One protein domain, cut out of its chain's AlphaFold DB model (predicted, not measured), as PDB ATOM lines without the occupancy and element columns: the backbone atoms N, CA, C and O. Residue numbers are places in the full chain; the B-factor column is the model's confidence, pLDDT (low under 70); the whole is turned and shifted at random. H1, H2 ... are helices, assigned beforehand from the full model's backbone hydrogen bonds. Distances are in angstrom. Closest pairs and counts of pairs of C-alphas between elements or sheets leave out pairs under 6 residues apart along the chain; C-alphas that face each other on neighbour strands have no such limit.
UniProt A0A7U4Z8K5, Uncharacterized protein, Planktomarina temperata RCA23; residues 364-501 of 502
ATOM      1  N   GLN A 364     188.463 147.456 175.838       95.69
ATOM      2  CA  GLN A 364     188.146 148.562 174.926       95.69
ATOM      3  C   GLN A 364     188.948 148.509 173.626       95.69
ATOM      4  O   GLN A 364     188.454 148.953 172.596       95.69
ATOM      5  N   ILE A 365     190.164 147.966 173.666       96.62
ATOM      6  CA  ILE A 365     191.076 147.918 172.517       96.62
ATOM      7  C   ILE A 365     190.501 147.052 171.379       96.62
ATOM      8  O   ILE A 365     190.254 147.603 170.304       96.62
ATOM      9  N   PRO A 366     190.216 145.745 171.570       96.94
ATOM     10  CA  PRO A 366     189.605 144.937 170.524       96.94
ATOM     11  C   PRO A 366     188.191 145.418 170.183       96.94
ATOM     12  O   PRO A 366     187.825 145.391 169.012       96.94
ATOM     13  N   LEU A 367     187.420 145.935 171.153       97.69
ATOM     14  CA  LEU A 367     186.101 146.504 170.867       97.69
ATOM     15  C   LEU A 367     186.198 147.673 169.881       97.69
ATOM     16  O   LEU A 367     185.491 147.678 168.883       97.69
ATOM     17  N   GLN A 368     187.089 148.638 170.113       96.00
ATOM     18  CA  GLN A 368     187.245 149.791 169.224       96.00
ATOM     19  C   GLN A 368     187.637 149.367 167.807       96.00
ATOM     20  O   GLN A 368     187.100 149.900 166.839       96.00
ATOM     21  N   GLN A 369     188.547 148.396 167.684       95.00
ATOM     22  CA  GLN A 369     188.942 147.859 166.381       95.00
ATOM     23  C   GLN A 369     187.776 147.166 165.675       95.00
ATOM     24  O   GLN A 369     187.571 147.383 164.485       95.00
ATOM     25  N   PHE A 370     186.974 146.394 166.411       95.81
ATOM     26  CA  PHE A 370     185.800 145.723 165.861       95.81
ATOM     27  C   PHE A 370     184.733 146.726 165.394       95.81
ATOM     28  O   PHE A 370     184.211 146.612 164.287       95.81
ATOM     29  N   LEU A 371     184.450 147.757 166.199       94.19
ATOM     30  CA  LEU A 371     183.461 148.788 165.870       94.19
ATOM     31  C   LEU A 371     183.881 149.671 164.689       94.19
ATOM     32  O   LEU A 371     183.013 150.163 163.975       94.19
ATOM     33  N   GLY A 372     185.185 149.846 164.447       87.44
ATOM     34  CA  GLY A 372     185.695 150.602 163.298       87.44
ATOM     35  C   GLY A 372     185.281 150.031 161.935       87.44
ATOM     36  O   GLY A 372     185.297 150.757 160.944       87.44
ATOM     37  N   GLY A 373     184.879 148.755 161.879       84.38
ATOM     38  CA  GLY A 373     184.336 148.113 160.678       84.38
ATOM     39  C   GLY A 373     182.818 148.248 160.501       84.38
ATOM     40  O   GLY A 373     182.281 147.749 159.513       84.38
ATOM     41  N   LEU A 374     182.113 148.879 161.445       89.44
ATOM     42  CA  LEU A 374     180.653 148.988 161.445       89.44
ATOM     43  C   LEU A 374     180.171 150.359 160.950       89.44
ATOM     44  O   LEU A 374     180.942 151.297 160.757       89.44
ATOM     45  N   ASN A 375     178.853 150.484 160.770       92.19
ATOM     46  CA  ASN A 375     178.210 151.781 160.582       92.19
ATOM     47  C   ASN A 375     178.508 152.708 161.780       92.19
ATOM     48  O   ASN A 375     178.461 152.263 162.928       92.19
ATOM     49  N   TYR A 376     178.788 153.987 161.503       91.81
ATOM     50  CA  TYR A 376     179.204 154.964 162.514       91.81
ATOM     51  C   TYR A 376     178.203 155.095 163.671       91.81
ATOM     52  O   TYR A 376     178.615 155.015 164.825       91.81
ATOM     53  N   ASP A 377     176.904 155.218 163.383       91.75
ATOM     54  CA  ASP A 377     175.872 155.419 164.410       91.75
ATOM     55  C   ASP A 377     175.747 154.184 165.320       91.75
ATOM     56  O   ASP A 377     175.588 154.297 166.539       91.75
ATOM     57  N   LEU A 378     175.890 152.985 164.738       93.56
ATOM     58  CA  LEU A 378     175.944 151.721 165.481       93.56
ATOM     59  C   LEU A 378     177.182 151.659 166.377       93.56
ATOM     60  O   LEU A 378     177.065 151.359 167.566       93.56
ATOM     61  N   GLY A 379     178.354 151.970 165.825       94.19
ATOM     62  CA  GLY A 379     179.607 152.005 166.574       94.19
ATOM     63  C   GLY A 379     179.562 153.001 167.734       94.19
ATOM     64  O   GLY A 379     179.919 152.649 168.859       94.19
ATOM     65  N   GLU A 380     179.065 154.215 167.495       93.88
ATOM     66  CA  GLU A 380     178.939 155.264 168.509       93.88
ATOM     67  C   GLU A 380     178.034 154.822 169.667       93.88
ATOM     68  O   GLU A 380     178.400 154.968 170.839       93.88
ATOM     69  N   LEU A 381     176.870 154.236 169.367       95.12
ATOM     70  CA  LEU A 381     175.919 153.851 170.406       95.12
ATOM     71  C   LEU A 381     176.412 152.647 171.225       95.12
ATOM     72  O   LEU A 381     176.236 152.631 172.447       95.12
ATOM     73  N   ILE A 382     177.116 151.698 170.600       97.19
ATOM     74  CA  ILE A 382     177.784 150.597 171.311       97.19
ATOM     75  C   ILE A 382     178.941 151.122 172.171       97.19
ATOM     76  O   ILE A 382     179.127 150.674 173.305       97.19
ATOM     77  N   TRP A 383     179.687 152.120 171.692       96.19
ATOM     78  CA  TRP A 383     180.746 152.763 172.473       96.19
ATOM     79  C   TRP A 383     180.202 153.535 173.689       96.19
ATOM     80  O   TRP A 383     180.804 153.550 174.771       96.19
ATOM     81  N   ALA A 384     179.024 154.142 173.558       94.06
ATOM     82  CA  ALA A 384     178.311 154.719 174.692       94.06
ATOM     83  C   ALA A 384     177.817 153.629 175.660       94.06
ATOM     84  O   ALA A 384     177.934 153.786 176.879       94.06
ATOM     85  N   PHE A 385     177.315 152.506 175.138       96.75
ATOM     86  CA  PHE A 385     176.861 151.376 175.945       96.75
ATOM     87  C   PHE A 385     177.997 150.745 176.762       96.75
ATOM     88  O   PHE A 385     177.852 150.626 177.981       96.75
ATOM     89  N   GLN A 386     179.153 150.430 176.160       96.25
ATOM     90  CA  GLN A 386     180.293 149.860 176.901       96.25
ATOM     91  C   GLN A 386     180.715 150.751 178.073       96.25
ATOM     92  O   GLN A 386     181.064 150.252 179.141       96.25
ATOM     93  N   SER A 387     180.588 152.076 177.921       93.62
ATOM     94  CA  SER A 387     180.939 153.022 178.980       93.62
ATOM     95  C   SER A 387     180.069 152.833 180.229       93.62
ATOM     96  O   SER A 387     180.557 153.006 181.343       93.62
ATOM     97  N   SER A 388     178.801 152.430 180.067       93.50
ATOM     98  CA  SER A 388     177.899 152.112 181.186       93.50
ATOM     99  C   SER A 388     178.274 150.818 181.920       93.50
ATOM    100  O   SER A 388     177.968 150.669 183.105       93.50
ATOM    101  N   ILE A 389     178.966 149.905 181.231       95.50
ATOM    102  CA  ILE A 389     179.444 148.638 181.786       95.50
ATOM    103  C   ILE A 389     180.757 148.856 182.523       95.50
ATOM    104  O   ILE A 389     180.874 148.433 183.670       95.50
ATOM    105  N   LEU A 390     181.721 149.521 181.877       94.56
ATOM    106  CA  LEU A 390     183.110 149.595 182.329       94.56
ATOM    107  C   LEU A 390     183.393 150.762 183.281       94.56
ATOM    108  O   LEU A 390     184.367 150.699 184.027       94.56
ATOM    109  N   PHE A 391     182.563 151.811 183.301       93.06
ATOM    110  CA  PHE A 391     182.828 153.022 184.082       93.06
ATOM    111  C   PHE A 391     181.686 153.376 185.034       93.06
ATOM    112  O   PHE A 391     180.503 153.203 184.751       93.06
ATOM    113  N   LYS A 392     182.049 153.948 186.184       90.69
ATOM    114  CA  LYS A 392     181.127 154.558 187.146       90.69
ATOM    115  C   LYS A 392     181.741 155.853 187.656       90.69
ATOM    116  O   LYS A 392     182.894 155.874 188.071       90.69
ATOM    117  N   ASN A 393     180.975 156.946 187.627       86.75
ATOM    118  CA  ASN A 393     181.448 158.275 188.040       86.75
ATOM    119  C   ASN A 393     182.757 158.696 187.336       86.75
ATOM    120  O   ASN A 393     183.675 159.193 187.982       86.75
ATOM    121  N   GLN A 394     182.836 158.459 186.018       82.50
ATOM    122  CA  GLN A 394     184.001 158.762 185.164       82.50
ATOM    123  C   GLN A 394     185.293 158.012 185.535       82.50
ATOM    124  O   GLN A 394     186.371 158.379 185.079       82.50
ATOM    125  N   LYS A 395     185.201 156.953 186.344       87.44
ATOM    126  CA  LYS A 395     186.331 156.081 186.677       87.44
ATOM    127  C   LYS A 395     186.048 154.648 186.232       87.44
ATOM    128  O   LYS A 395     184.880 154.248 186.279       87.44
ATOM    129  N   PRO A 396     187.075 153.886 185.811       90.94
ATOM    130  CA  PRO A 396     186.931 152.453 185.597       90.94
ATOM    131  C   PRO A 396     186.324 151.789 186.835       90.94
ATOM    132  O   PRO A 396     186.670 152.141 187.964       90.94
ATOM    133  N   ARG A 397     185.384 150.867 186.634       91.94
ATOM    134  CA  ARG A 397     184.855 150.038 187.717       91.94
ATOM    135  C   ARG A 397     185.915 149.015 188.095       91.94
ATOM    136  O   ARG A 397     186.331 148.221 187.254       91.94
ATOM    137  N   ASP A 398     186.302 149.016 189.363       80.56
ATOM    138  CA  ASP A 398     187.228 148.022 189.891       80.56
ATOM    139  C   ASP A 398     186.695 146.603 189.611       80.56
ATOM    140  O   ASP A 398     185.495 146.343 189.721       80.56
ATOM    141  N   HIS A 399     187.592 145.692 189.227       84.25
ATOM    142  CA  HIS A 399     187.337 144.264 188.978       84.25
ATOM    143  C   HIS A 399     186.486 143.882 187.753       84.25
ATOM    144  O   HIS A 399     186.448 142.697 187.436       84.25
ATOM    145  N   ILE A 400     185.875 144.822 187.019       90.19
ATOM    146  CA  ILE A 400     184.997 144.491 185.873       90.19
ATOM    147  C   ILE A 400     185.720 143.669 184.791       90.19
ATOM    148  O   ILE A 400     185.159 142.727 184.241       90.19
ATOM    149  N   GLU A 401     186.995 143.977 184.530       87.38
ATOM    150  CA  GLU A 401     187.821 143.263 183.547       87.38
ATOM    151  C   GLU A 401     188.224 141.855 184.001       87.38
ATOM    152  O   GLU A 401     188.554 141.016 183.162       87.38
ATOM    153  N   HIS A 402     188.181 141.598 185.310       89.69
ATOM    154  CA  HIS A 402     188.593 140.347 185.948       89.69
ATOM    155  C   HIS A 402     187.416 139.440 186.308       89.69
ATOM    156  O   HIS A 402     187.635 138.379 186.883       89.69
ATOM    157  N   LEU A 403     186.181 139.848 186.004       94.19
ATOM    158  CA  LEU A 403     185.031 138.971 186.168       94.19
ATOM    159  C   LEU A 403     185.164 137.746 185.264       94.19
ATOM    160  O   LEU A 403     185.588 137.858 184.107       94.19
ATOM    161  N   GLU A 404     184.732 136.606 185.792       94.44
ATOM    162  CA  GLU A 404     184.508 135.394 185.012       94.44
ATOM    163  C   GLU A 404     183.476 135.655 183.911       94.44
ATOM    164  O   GLU A 404     182.618 136.538 184.027       94.44
ATOM    165  N   MET A 405     183.545 134.879 182.828       95.38
ATOM    166  CA  MET A 405     182.785 135.161 181.605       95.38
ATOM    167  C   MET A 405     181.278 135.322 181.862       95.38
ATOM    168  O   MET A 405     180.677 136.314 181.455       95.38
ATOM    169  N   PHE A 406     180.666 134.390 182.596       95.94
ATOM    170  CA  PHE A 406     179.227 134.414 182.874       95.94
ATOM    171  C   PHE A 406     178.794 135.535 183.831       95.94
ATOM    172  O   PHE A 406     177.668 136.025 183.701       95.94
ATOM    173  N   ASP A 407     179.666 135.961 184.748       95.69
ATOM    174  CA  ASP A 407     179.414 137.099 185.642       95.69
ATOM    175  C   ASP A 407     179.512 138.419 184.870       95.69
ATOM    176  O   ASP A 407     178.665 139.304 185.010       95.69
ATOM    177  N   PHE A 408     180.496 138.526 183.974       97.12
ATOM    178  CA  PHE A 408     180.615 139.650 183.052       97.12
ATOM    179  C   PHE A 408     179.390 139.761 182.128       97.12
ATOM    180  O   PHE A 408     178.853 140.851 181.930       97.12
ATOM    181  N   MET A 409     178.886 138.638 181.607       97.25
ATOM    182  CA  MET A 409     177.653 138.614 180.813       97.25
ATOM    183  C   MET A 409     176.422 139.066 181.611       97.25
ATOM    184  O   MET A 409     175.585 139.796 181.081       97.25
ATOM    185  N   ALA A 410     176.318 138.686 182.890       94.50
ATOM    186  CA  ALA A 410     175.234 139.146 183.758       94.50
ATOM    187  C   ALA A 410     175.263 140.677 183.951       94.50
ATOM    188  O   ALA A 410     174.221 141.333 183.869       94.50
ATOM    189  N   GLU A 411     176.454 141.260 184.122       95.19
ATOM    190  CA  GLU A 411     176.648 142.716 184.150       95.19
ATOM    191  C   GLU A 411     176.237 143.374 182.824       95.19
ATOM    192  O   GLU A 411     175.507 144.367 182.834       95.19
ATOM    193  N   CYS A 412     176.625 142.804 181.679       96.44
ATOM    194  CA  CYS A 412     176.216 143.298 180.362       96.44
ATOM    195  C   CYS A 412     174.687 143.280 180.185       96.44
ATOM    196  O   CYS A 412     174.121 144.292 179.765       96.44
ATOM    197  N   LYS A 413     174.002 142.189 180.570       94.88
ATOM    198  CA  LYS A 413     172.528 142.094 180.532       94.88
ATOM    199  C   LYS A 413     171.874 143.160 181.413       94.88
ATOM    200  O   LYS A 413     170.938 143.831 180.986       94.88
ATOM    201  N   SER A 414     172.365 143.352 182.636       93.00
ATOM    202  CA  SER A 414     171.832 144.388 183.530       93.00
ATOM    203  C   SER A 414     172.004 145.787 182.930       93.00
ATOM    204  O   SER A 414     171.058 146.580 182.907       93.00
ATOM    205  N   LYS A 415     173.190 146.084 182.389       95.38
ATOM    206  CA  LYS A 415     173.508 147.414 181.868       95.38
ATOM    207  C   LYS A 415     172.843 147.734 180.545       95.38
ATOM    208  O   LYS A 415     172.507 148.895 180.337       95.38
ATOM    209  N   VAL A 416     172.595 146.753 179.680       95.31
ATOM    210  CA  VAL A 416     171.929 147.022 178.398       95.31
ATOM    211  C   VAL A 416     170.470 147.444 178.606       95.31
ATOM    212  O   VAL A 416     169.989 148.364 177.944       95.31
ATOM    213  N   LEU A 417     169.796 146.870 179.609       92.19
ATOM    214  CA  LEU A 417     168.442 147.268 180.001       92.19
ATOM    215  C   LEU A 417     168.422 148.670 180.630       92.19
ATOM    216  O   LEU A 417     167.613 149.512 180.239       92.19
ATOM    217  N   GLU A 418     169.343 148.961 181.557       94.12
ATOM    218  CA  GLU A 418     169.501 150.313 182.119       94.12
ATOM    219  C   GLU A 418     169.797 151.357 181.028       94.12
ATOM    220  O   GLU A 418     169.253 152.466 181.053       94.12
ATOM    221  N   PHE A 419     170.646 151.005 180.061       95.62
ATOM    222  CA  PHE A 419     171.017 151.866 178.945       95.62
ATOM    223  C   PHE A 419     169.807 152.191 178.065       95.62
ATOM    224  O   PHE A 419     169.567 153.366 177.775       95.62
ATOM    225  N   TYR A 420     168.998 151.185 177.719       95.19
ATOM    226  CA  TYR A 420     167.757 151.386 176.973       95.19
ATOM    227  C   TYR A 420     166.769 152.287 177.719       95.19
ATOM    228  O   TYR A 420     166.230 153.221 177.130       95.19
ATOM    229  N   HIS A 421     166.574 152.077 179.024       93.94
ATOM    230  CA  HIS A 421     165.700 152.939 179.825       93.94
ATOM    231  C   HIS A 421     166.162 154.399 179.850       93.94
ATOM    232  O   HIS A 421     165.335 155.310 179.909       93.94
ATOM    233  N   ARG A 422     167.476 154.635 179.790       94.81
ATOM    234  CA  ARG A 422     168.049 155.982 179.777       94.81
ATOM    235  C   ARG A 422     167.997 156.645 178.401       94.81
ATOM    236  O   ARG A 422     167.851 157.865 178.335       94.81
ATOM    237  N   TYR A 423     168.112 155.870 177.323       94.69
ATOM    238  CA  TYR A 423     168.190 156.374 175.948       94.69
ATOM    239  C   TYR A 423     167.213 155.673 174.977       94.69
ATOM    240  O   TYR A 423     167.628 155.251 173.894       94.69
ATOM    241  N   PRO A 424     165.906 155.584 175.291       94.38
ATOM    242  CA  PRO A 424     164.983 154.714 174.556       94.38
ATOM    243  C   PRO A 424     164.786 155.136 173.098       94.38
ATOM    244  O   PRO A 424     164.745 154.287 172.211       94.38
ATOM    245  N   ALA A 425     164.703 156.445 172.833       94.19
ATOM    246  CA  ALA A 425     164.503 156.975 171.484       94.19
ATOM    247  C   ALA A 425     165.682 156.647 170.551       94.19
ATOM    248  O   ALA A 425     165.458 156.160 169.448       94.19
ATOM    249  N   LYS A 426     166.924 156.834 171.024       94.00
ATOM    250  CA  LYS A 426     168.138 156.550 170.242       94.00
ATOM    251  C   LYS A 426     168.263 155.065 169.905       94.00
ATOM    252  O   LYS A 426     168.559 154.713 168.770       94.00
ATOM    253  N   CYS A 427     168.011 154.194 170.882       94.69
ATOM    254  CA  CYS A 427     168.041 152.750 170.657       94.69
ATOM    255  C   CYS A 427     166.964 152.306 169.656       94.69
ATOM    256  O   CYS A 427     167.255 151.486 168.794       94.69
ATOM    257  N   ARG A 428     165.745 152.860 169.737       94.44
ATOM    258  CA  ARG A 428     164.657 152.554 168.789       94.44
ATOM    259  C   ARG A 428     164.969 153.004 167.372       94.44
ATOM    260  O   ARG A 428     164.823 152.213 166.449       94.44
ATOM    261  N   GLU A 429     165.418 154.246 167.213       93.31
ATOM    262  CA  GLU A 429     165.812 154.791 165.913       93.31
ATOM    263  C   GLU A 429     166.840 153.884 165.230       93.31
ATOM    264  O   GLU A 429     166.647 153.475 164.087       93.31
ATOM    265  N   LEU A 430     167.877 153.487 165.966       93.06
ATOM    266  CA  LEU A 430     168.931 152.626 165.451       93.06
ATOM    267  C   LEU A 430     168.463 151.186 165.179       93.06
ATOM    268  O   LEU A 430     168.841 150.596 164.165       93.06
ATOM    269  N   ALA A 431     167.620 150.617 166.043       93.50
ATOM    270  CA  ALA A 431     167.053 149.287 165.832       93.50
ATOM    271  C   ALA A 431     166.213 149.233 164.543       93.50
ATOM    272  O   ALA A 431     166.395 148.326 163.733       93.50
ATOM    273  N   ILE A 432     165.369 150.242 164.296       92.19
ATOM    274  CA  ILE A 432     164.504 150.328 163.105       92.19
ATOM    275  C   ILE A 432     165.315 150.426 161.806       92.19
ATOM    276  O   ILE A 432     164.870 149.930 160.772       92.19
ATOM    277  N   GLN A 433     166.520 151.003 161.845       91.62
ATOM    278  CA  GLN A 433     167.418 151.018 160.687       91.62
ATOM    279  C   GLN A 433     167.904 149.615 160.280       91.62
ATOM    280  O   GLN A 433     168.414 149.461 159.174       91.62
ATOM    281  N   LYS A 434     167.765 148.597 161.148       90.88
ATOM    282  CA  LYS A 434     168.166 147.195 160.899       90.88
ATOM    283  C   LYS A 434     169.631 147.040 160.445       90.88
ATOM    284  O   LYS A 434     169.973 146.113 159.721       90.88
ATOM    285  N   ASN A 435     170.505 147.937 160.917       89.88
ATOM    286  CA  ASN A 435     171.953 147.920 160.655       89.88
ATOM    287  C   ASN A 435     172.751 147.042 161.645       89.88
ATOM    288  O   ASN A 435     173.952 146.849 161.466       89.88
ATOM    289  N   HIS A 436     172.118 146.552 162.715       92.31
ATOM    290  CA  HIS A 436     172.727 145.632 163.681       92.31
ATOM    291  C   HIS A 436     172.701 144.189 163.165       92.31
ATOM    292  O   HIS A 436     172.072 143.881 162.155       92.31
ATOM    293  N   TRP A 437     173.400 143.295 163.860       94.06
ATOM    294  CA  TRP A 437     173.450 141.888 163.482       94.06
ATOM    295  C   TRP A 437     172.257 141.130 164.058       94.06
ATOM    296  O   TRP A 437     172.119 141.031 165.274       94.06
ATOM    297  N   SER A 438     171.451 140.536 163.179       93.00
ATOM    298  CA  SER A 438     170.238 139.795 163.548       93.00
ATOM    299  C   SER A 438     170.466 138.338 163.946       93.00
ATOM    300  O   SER A 438     169.529 137.595 164.221       93.00
ATOM    301  N   VAL A 439     171.728 137.905 163.995       94.19
ATOM    302  CA  VAL A 439     172.107 136.557 164.449       94.19
ATOM    303  C   VAL A 439     172.005 136.391 165.968       94.19
ATOM    304  O   VAL A 439     172.140 135.277 166.473       94.19
ATOM    305  N   PHE A 440     171.825 137.485 166.711       95.81
ATOM    306  CA  PHE A 440     171.746 137.479 168.169       95.81
ATOM    307  C   PHE A 440     170.298 137.311 168.650       95.81
ATOM    308  O   PHE A 440     169.379 137.811 168.009       95.81
ATOM    309  N   PRO A 441     170.069 136.623 169.783       93.56
ATOM    310  CA  PRO A 441     168.722 136.425 170.310       93.56
ATOM    311  C   PRO A 441     168.149 137.735 170.861       93.56
ATOM    312  O   PRO A 441     168.896 138.558 171.390       93.56
ATOM    313  N   HIS A 442     166.828 137.906 170.841       92.56
ATOM    314  CA  HIS A 442     166.174 138.944 171.639       92.56
ATOM    315  C   HIS A 442     166.232 138.594 173.136       92.56
ATOM    316  O   HIS A 442     166.100 137.438 173.537       92.56
ATOM    317  N   LEU A 443     166.395 139.609 173.981       91.19
ATOM    318  CA  LEU A 443     166.379 139.496 175.441       91.19
ATOM    319  C   LEU A 443     164.964 139.205 175.968       91.19
ATOM    320  O   LEU A 443     164.003 139.891 175.608       91.19
ATOM    321  N   GLN A 444     164.853 138.233 176.874       82.62
ATOM    322  CA  GLN A 444     163.636 137.830 177.575       82.62
ATOM    323  C   GLN A 444     163.846 137.854 179.100       82.62
ATOM    324  O   GLN A 444     164.948 137.687 179.629       82.62
ATOM    325  N   SER A 445     162.767 138.093 179.849       73.62
ATOM    326  CA  SER A 445     162.830 138.195 181.314       73.62
ATOM    327  C   SER A 445     163.088 136.854 182.008       73.62
ATOM    328  O   SER A 445     163.699 136.840 183.072       73.62
ATOM    329  N   GLU A 446     162.634 135.744 181.420       73.62
ATOM    330  CA  GLU A 446     162.653 134.409 182.043       73.62
ATOM    331  C   GLU A 446     163.665 133.438 181.416       73.62
ATOM    332  O   GLU A 446     163.817 132.318 181.898       73.62
ATOM    333  N   VAL A 447     164.370 133.852 180.359       79.75
ATOM    334  CA  VAL A 447     165.334 133.005 179.647       79.75
ATOM    335  C   VAL A 447     166.753 133.492 179.913       79.75
ATOM    336  O   VAL A 447     167.021 134.687 180.038       79.75
ATOM    337  N   ASP A 448     167.665 132.535 180.041       85.69
ATOM    338  CA  ASP A 448     169.096 132.789 180.082       85.69
ATOM    339  C   ASP A 448     169.663 132.738 178.658       85.69
ATOM    340  O   ASP A 448     169.829 131.667 178.077       85.69
ATOM    341  N   GLU A 449     169.943 133.902 178.073       91.31
ATOM    342  CA  GLU A 449     170.425 134.022 176.694       91.31
ATOM    343  C   GLU A 449     171.948 133.896 176.581       91.31
ATOM    344  O   GLU A 449     172.484 134.012 175.480       91.31
ATOM    345  N   ARG A 450     172.667 133.668 177.691       94.75
ATOM    346  CA  ARG A 450     174.139 133.665 177.703       94.75
ATOM    347  C   ARG A 450     174.714 132.638 176.727       94.75
ATOM    348  O   ARG A 450     175.516 132.990 175.868       94.75
ATOM    349  N   GLU A 451     174.229 131.403 176.784       95.06
ATOM    350  CA  GLU A 451     174.633 130.342 175.851       95.06
ATOM    351  C   GLU A 451     174.265 130.676 174.400       95.06
ATOM    352  O   GLU A 451     175.046 130.438 173.483       95.06
ATOM    353  N   ALA A 452     173.091 131.267 174.168       95.50
ATOM    354  CA  ALA A 452     172.661 131.642 172.825       95.50
ATOM    355  C   ALA A 452     173.560 132.737 172.224       95.50
ATOM    356  O   ALA A 452     173.989 132.606 171.082       95.50
ATOM    357  N   ILE A 453     173.919 133.763 173.003       97.19
ATOM    358  CA  ILE A 453     174.855 134.816 172.581       97.19
ATOM    359  C   ILE A 453     176.239 134.226 172.280       97.19
ATOM    360  O   ILE A 453     176.812 134.532 171.235       97.19
ATOM    361  N   LEU A 454     176.769 133.366 173.157       97.81
ATOM    362  CA  LEU A 454     178.063 132.708 172.933       97.81
ATOM    363  C   LEU A 454     178.043 131.835 171.671       97.81
ATOM    364  O   LEU A 454     178.991 131.874 170.889       97.81
ATOM    365  N   ASN A 455     176.953 131.107 171.428       97.06
ATOM    366  CA  ASN A 455     176.780 130.316 170.213       97.06
ATOM    367  C   ASN A 455     176.729 131.193 168.953       97.06
ATOM    368  O   ASN A 455     177.393 130.864 167.972       97.06
ATOM    369  N   SER A 456     176.015 132.325 168.981       97.69
ATOM    370  CA  SER A 456     175.988 133.276 167.860       97.69
ATOM    371  C   SER A 456     177.379 133.848 167.559       97.69
ATOM    372  O   SER A 456     177.755 133.950 166.388       97.69
ATOM    373  N   ILE A 457     178.171 134.169 168.593       98.06
ATOM    374  CA  ILE A 457     179.568 134.612 168.439       98.06
ATOM    375  C   ILE A 457     180.426 133.491 167.844       98.06
ATOM    376  O   ILE A 457     181.137 133.726 166.869       98.06
ATOM    377  N   GLY A 458     180.332 132.273 168.379       97.38
ATOM    378  CA  GLY A 458     181.097 131.127 167.891       97.38
ATOM    379  C   GLY A 458     180.811 130.813 166.425       97.38
ATOM    380  O   GLY A 458     181.733 130.652 165.636       97.38
ATOM    381  N   GLN A 459     179.538 130.806 166.026       96.44
ATOM    382  CA  GLN A 459     179.147 130.523 164.644       96.44
ATOM    383  C   GLN A 459     179.529 131.642 163.669       96.44
ATOM    384  O   GLN A 459     179.926 131.353 162.544       96.44
ATOM    385  N   SER A 460     179.409 132.909 164.080       95.50
ATOM    386  CA  SER A 460     179.604 134.050 163.169       95.50
ATOM    387  C   SER A 460     181.052 134.539 163.116       95.50
ATOM    388  O   SER A 460     181.494 135.059 162.095       95.50
ATOM    389  N   LEU A 461     181.785 134.425 164.226       96.00
ATOM    390  CA  LEU A 461     183.109 135.025 164.414       96.00
ATOM    391  C   LEU A 461     184.186 134.007 164.811       96.00
ATOM    392  O   LEU A 461     185.363 134.366 164.810       96.00
ATOM    393  N   GLY A 462     183.811 132.762 165.125       96.12
ATOM    394  CA  GLY A 462     184.734 131.669 165.454       96.12
ATOM    395  C   GLY A 462     185.263 131.675 166.892       96.12
ATOM    396  O   GLY A 462     186.087 130.833 167.235       96.12
ATOM    397  N   TYR A 463     184.826 132.610 167.745       96.56
ATOM    398  CA  TYR A 463     185.262 132.676 169.144       96.56
ATOM    399  C   TYR A 463     184.352 131.843 170.043       96.56
ATOM    400  O   TYR A 463     183.152 132.100 170.131       96.56
ATOM    401  N   HIS A 464     184.939 130.883 170.753       94.69
ATOM    402  CA  HIS A 464     184.226 129.973 171.645       94.69
ATOM    403  C   HIS A 464     184.662 130.147 173.104       94.69
ATOM    404  O   HIS A 464     185.784 130.565 173.392       94.69
ATOM    405  N   TYR A 465     183.758 129.809 174.024       94.31
ATOM    406  CA  TYR A 465     184.053 129.654 175.447       94.31
ATOM    407  C   TYR A 465     184.173 128.154 175.788       94.31
ATOM    408  O   TYR A 465     183.340 127.378 175.311       94.31
ATOM    409  N   PRO A 466     185.139 127.724 176.627       93.12
ATOM    410  CA  PRO A 466     186.199 128.518 177.258       93.12
ATOM    411  C   PRO A 466     187.266 128.989 176.259       93.12
ATOM    412  O   PRO A 466     187.504 128.343 175.245       93.12
ATOM    413  N   THR A 467     187.917 130.116 176.559       91.56
ATOM    414  CA  THR A 467     188.995 130.680 175.731       91.56
ATOM    415  C   THR A 467     190.361 130.132 176.134       91.56
ATOM    416  O   THR A 467     190.613 129.887 177.310       91.56
ATOM    417  N   GLU A 468     191.272 129.996 175.170       85.25
ATOM    418  CA  GLU A 468     192.591 129.381 175.398       85.25
ATOM    419  C   GLU A 468     193.637 130.331 175.999       85.25
ATOM    420  O   GLU A 468     194.593 129.888 176.635       85.25
ATOM    421  N   ASN A 469     193.493 131.637 175.775       90.31
ATOM    422  CA  ASN A 469     194.481 132.633 176.176       90.31
ATOM    423  C   ASN A 469     193.831 133.984 176.524       90.31
ATOM    424  O   ASN A 469     192.658 134.233 176.237       90.31
ATOM    425  N   LEU A 470     194.628 134.866 177.137       92.12
ATOM    426  CA  LEU A 470     194.183 136.171 177.631       92.12
ATOM    427  C   LEU A 470     193.704 137.108 176.507       92.12
ATOM    428  O   LEU A 470     192.759 137.871 176.703       92.12
ATOM    429  N   ALA A 471     194.344 137.066 175.336       94.88
ATOM    430  CA  ALA A 471     193.946 137.864 174.179       94.88
ATOM    431  C   ALA A 471     192.535 137.473 173.711       94.88
ATOM    432  O   ALA A 471     191.651 138.328 173.633       94.88
ATOM    433  N   SER A 472     192.298 136.173 173.510       95.25
ATOM    434  CA  SER A 472     190.993 135.618 173.147       95.25
ATOM    435  C   SER A 472     189.921 135.904 174.200       95.25
ATOM    436  O   SER A 472     188.783 136.187 173.833       95.25
ATOM    437  N   GLU A 473     190.263 135.896 175.493       96.00
ATOM    438  CA  GLU A 473     189.327 136.252 176.568       96.00
ATOM    439  C   GLU A 473     188.833 137.702 176.440       96.00
ATOM    440  O   GLU A 473     187.626 137.960 176.472       96.00
ATOM    441  N   TYR A 474     189.746 138.661 176.252       96.94
ATOM    442  CA  TYR A 474     189.377 140.071 176.105       96.94
ATOM    443  C   TYR A 474     188.669 140.369 174.783       96.94
ATOM    444  O   TYR A 474     187.766 141.210 174.763       96.94
ATOM    445  N   ILE A 475     189.026 139.671 173.701       97.62
ATOM    446  CA  ILE A 475     188.282 139.742 172.441       97.62
ATOM    447  C   ILE A 475     186.858 139.220 172.654       97.62
ATOM    448  O   ILE A 475     185.905 139.918 172.320       97.62
ATOM    449  N   LEU A 476     186.685 138.053 173.278       97.94
ATOM    450  CA  LEU A 476     185.358 137.493 173.526       97.94
ATOM    451  C   LEU A 476     184.511 138.409 174.424       97.94
ATOM    452  O   LEU A 476     183.352 138.664 174.107       97.94
ATOM    453  N   LYS A 477     185.090 138.996 175.481       98.06
ATOM    454  CA  LYS A 477     184.412 140.011 176.312       98.06
ATOM    455  C   LYS A 477     183.967 141.227 175.490       98.06
ATOM    456  O   LYS A 477     182.843 141.696 175.663       98.06
ATOM    457  N   ALA A 478     184.795 141.720 174.569       98.12
ATOM    458  CA  ALA A 478     184.405 142.798 173.656       98.12
ATOM    459  C   ALA A 478     183.245 142.389 172.729       98.12
ATOM    460  O   ALA A 478     182.284 143.144 172.568       98.12
ATOM    461  N   LEU A 479     183.289 141.176 172.170       98.25
ATOM    462  CA  LEU A 479     182.230 140.643 171.307       98.25
ATOM    463  C   LEU A 479     180.920 140.382 172.066       98.25
ATOM    464  O   LEU A 479     179.845 140.530 171.496       98.25
ATOM    465  N   ILE A 480     180.986 140.067 173.360       98.50
ATOM    466  CA  ILE A 480     179.814 139.950 174.238       98.50
ATOM    467  C   ILE A 480     179.126 141.302 174.433       98.50
ATOM    468  O   ILE A 480     177.900 141.365 174.376       98.50
ATOM    469  N   ILE A 481     179.884 142.389 174.633       98.50
ATOM    470  CA  ILE A 481     179.311 143.745 174.696       98.50
ATOM    471  C   ILE A 481     178.546 144.043 173.402       98.50
ATOM    472  O   ILE A 481     177.398 144.485 173.447       98.50
ATOM    473  N   PHE A 482     179.168 143.769 172.253       98.25
ATOM    474  CA  PHE A 482     178.527 143.912 170.947       98.25
ATOM    475  C   PHE A 482     177.250 143.059 170.842       98.25
ATOM    476  O   PHE A 482     176.185 143.586 170.524       98.25
ATOM    477  N   GLY A 483     177.334 141.773 171.195       97.88
ATOM    478  CA  GLY A 483     176.220 140.831 171.135       97.88
ATOM    479  C   GLY A 483     175.024 141.258 171.982       97.88
ATOM    480  O   GLY A 483     173.906 141.276 171.479       97.88
ATOM    481  N   TYR A 484     175.242 141.699 173.227       98.12
ATOM    482  CA  TYR A 484     174.157 142.199 174.079       98.12
ATOM    483  C   TYR A 484     173.480 143.447 173.512       98.12
ATOM    484  O   TYR A 484     172.265 143.598 173.647       98.12
ATOM    485  N   PHE A 485     174.238 144.337 172.870       97.69
ATOM    486  CA  PHE A 485     173.648 145.498 172.218       97.69
ATOM    487  C   PHE A 485     172.813 145.101 170.993       97.69
ATOM    488  O   PHE A 485     171.701 145.599 170.825       97.69
ATOM    489  N   CYS A 486     173.293 144.170 170.164       97.31
ATOM    490  CA  CYS A 486     172.499 143.630 169.058       97.31
ATOM    491  C   CYS A 486     171.233 142.920 169.556       97.31
ATOM    492  O   CYS A 486     170.156 143.172 169.024       97.31
ATOM    493  N   SER A 487     171.327 142.138 170.635       96.94
ATOM    494  CA  SER A 487     170.173 141.524 171.299       96.94
ATOM    495  C   SER A 487     169.137 142.545 171.772       96.94
ATOM    496  O   SER A 487     167.940 142.291 171.665       96.94
ATOM    497  N   LEU A 488     169.564 143.713 172.272       96.44
ATOM    498  CA  LEU A 488     168.647 144.806 172.613       96.44
ATOM    499  C   LEU A 488     167.899 145.319 171.376       96.44
ATOM    500  O   LEU A 488     166.691 145.544 171.450       96.44
ATOM    501  N   CYS A 489     168.594 145.518 170.257       96.12
ATOM    502  CA  CYS A 489     167.959 145.966 169.020       96.12
ATOM    503  C   CYS A 489     166.915 144.955 168.518       96.12
ATOM    504  O   CYS A 489     165.801 145.358 168.185       96.12
ATOM    505  N   GLU A 490     167.231 143.659 168.565       95.62
ATOM    506  CA  GLU A 490     166.293 142.581 168.225       95.62
ATOM    507  C   GLU A 490     165.083 142.552 169.174       95.62
ATOM    508  O   GLU A 490     163.943 142.423 168.731       95.62
ATOM    509  N   THR A 491     165.282 142.780 170.479       94.38
ATOM    510  CA  THR A 491     164.169 142.934 171.435       94.38
ATOM    511  C   THR A 491     163.245 144.089 171.067       94.38
ATOM    512  O   THR A 491     162.027 143.946 171.164       94.38
ATOM    513  N   ILE A 492     163.802 145.234 170.666       94.19
ATOM    514  CA  ILE A 492     163.013 146.410 170.286       94.19
ATOM    515  C   ILE A 492     162.183 146.113 169.034       94.19
ATOM    516  O   ILE A 492     160.986 146.391 169.030       94.19
ATOM    517  N   ILE A 493     162.792 145.511 168.007       92.81
ATOM    518  CA  ILE A 493     162.084 145.119 166.780       92.81
ATOM    519  C   ILE A 493     160.958 144.146 167.105       92.81
ATOM    520  O   ILE A 493     159.826 144.364 166.682       92.81
ATOM    521  N   PHE A 494     161.243 143.106 167.890       90.25
ATOM    522  CA  PHE A 494     160.253 142.100 168.254       90.25
ATOM    523  C   PHE A 494     159.048 142.710 168.991       90.25
ATOM    524  O   PHE A 494     157.902 142.343 168.730       90.25
ATOM    525  N   GLN A 495     159.290 143.666 169.893       87.69
ATOM    526  CA  GLN A 495     158.227 144.375 170.612       87.69
ATOM    527  C   GLN A 495     157.399 145.278 169.691       87.69
ATOM    528  O   GLN A 495     156.171 145.296 169.804       87.69
ATOM    529  N   ASP A 496     158.047 145.999 168.776       79.81
ATOM    530  CA  ASP A 496     157.360 146.902 167.855       79.81
ATOM    531  C   ASP A 496     156.559 146.117 166.800       79.81
ATOM    532  O   ASP A 496     155.393 146.430 166.568       79.81
ATOM    533  N   GLU A 497     157.100 145.029 166.246       76.62
ATOM    534  CA  GLU A 497     156.387 144.146 165.308       76.62
ATOM    535  C   GLU A 497     155.229 143.389 165.995       76.62
ATOM    536  O   GLU A 497     154.155 143.232 165.409       76.62
ATOM    537  N   GLY A 498     155.386 143.006 167.268       59.31
ATOM    538  CA  GLY A 498     154.310 142.428 168.082       59.31
ATOM    539  C   GLY A 498     153.174 143.407 168.411       59.31
ATOM    540  O   GLY A 498     152.036 142.978 168.594       59.31
ATOM    541  N   SER A 499     153.454 144.714 168.445       50.06
ATOM    542  CA  SER A 499     152.455 145.768 168.697       50.06
ATOM    543  C   SER A 499     151.633 146.166 167.464       50.06
ATOM    544  O   SER A 499     150.567 146.753 167.611       50.06
ATOM    545  N   VAL A 500     152.096 145.824 166.256       41.97
ATOM    546  CA  VAL A 500     151.396 146.084 164.979       41.97
ATOM    547  C   VAL A 500     150.420 144.950 164.613       41.97
ATOM    548  O   VAL A 500     149.557 145.121 163.754       41.97
ATOM    549  N   LEU A 501     150.534 143.792 165.273       37.22
ATOM    550  CA  LEU A 501     149.677 142.611 165.081       37.22
ATOM    551  C   LEU A 501     148.545 142.482 166.128       37.22
ATOM    552  O   LEU A 501     147.856 141.458 166.146       37.22
TER     553      LEU A 501
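Overview. This is residues 364 to 501 of the 502 residues of an uncharacterized protein of Planktomarina temperata RCA23 (UniProt A0A7U4Z8K5). A long helix, H6, runs through the middle, and five shorter helices, H1 to H5, pack round it, mostly crossed. The printed part has 138 residues, with six named helices, H1 to H6 in order, and no named strand: all helix. It is compact, with radius of gyration of the C-alphas 14.4 A and spans of 47 by 35 by 32 A.

Arrangement. The hub H6, residues 470 to 500, touches these five, with closest C-alphas: H1, residues 364 to 371 (Leu 367 to Ala 478, 4.9 A); H2, residues 376 to 390 (Gln 386 to Ile 481, 6.6 A); H3, residues 405 to 422 (Cys 412 to Ile 481, 6.5 A); H4, residues 424 to 432 (Ala 431 to Cys 489, 4.7 A); H5, residues 450 to 461 (Ile 453 to Gly 483, 6.3 A). H3 is at a steep tilt of 41 degrees to H6, H4 about perpendicular at 89 degrees. H1 and H5 are apart. Every O i to N i+4 pair is within hydrogen-bond range in H1, H4, H5 and H6, but 9 of 11 in H2 and 13 of 14 in H3.

Along the chain. H1 begins at C-alpha 364 (188.146, 148.562, 174.926); H6, 45.7 A long, ends at C-alpha 500 (151.396, 146.084, 164.979).

Size, cuts and confidence. The printed part has no cut. The links H2 to H3 and H4 to H5 are long. Residues 498 to 501 are under pLDDT 70.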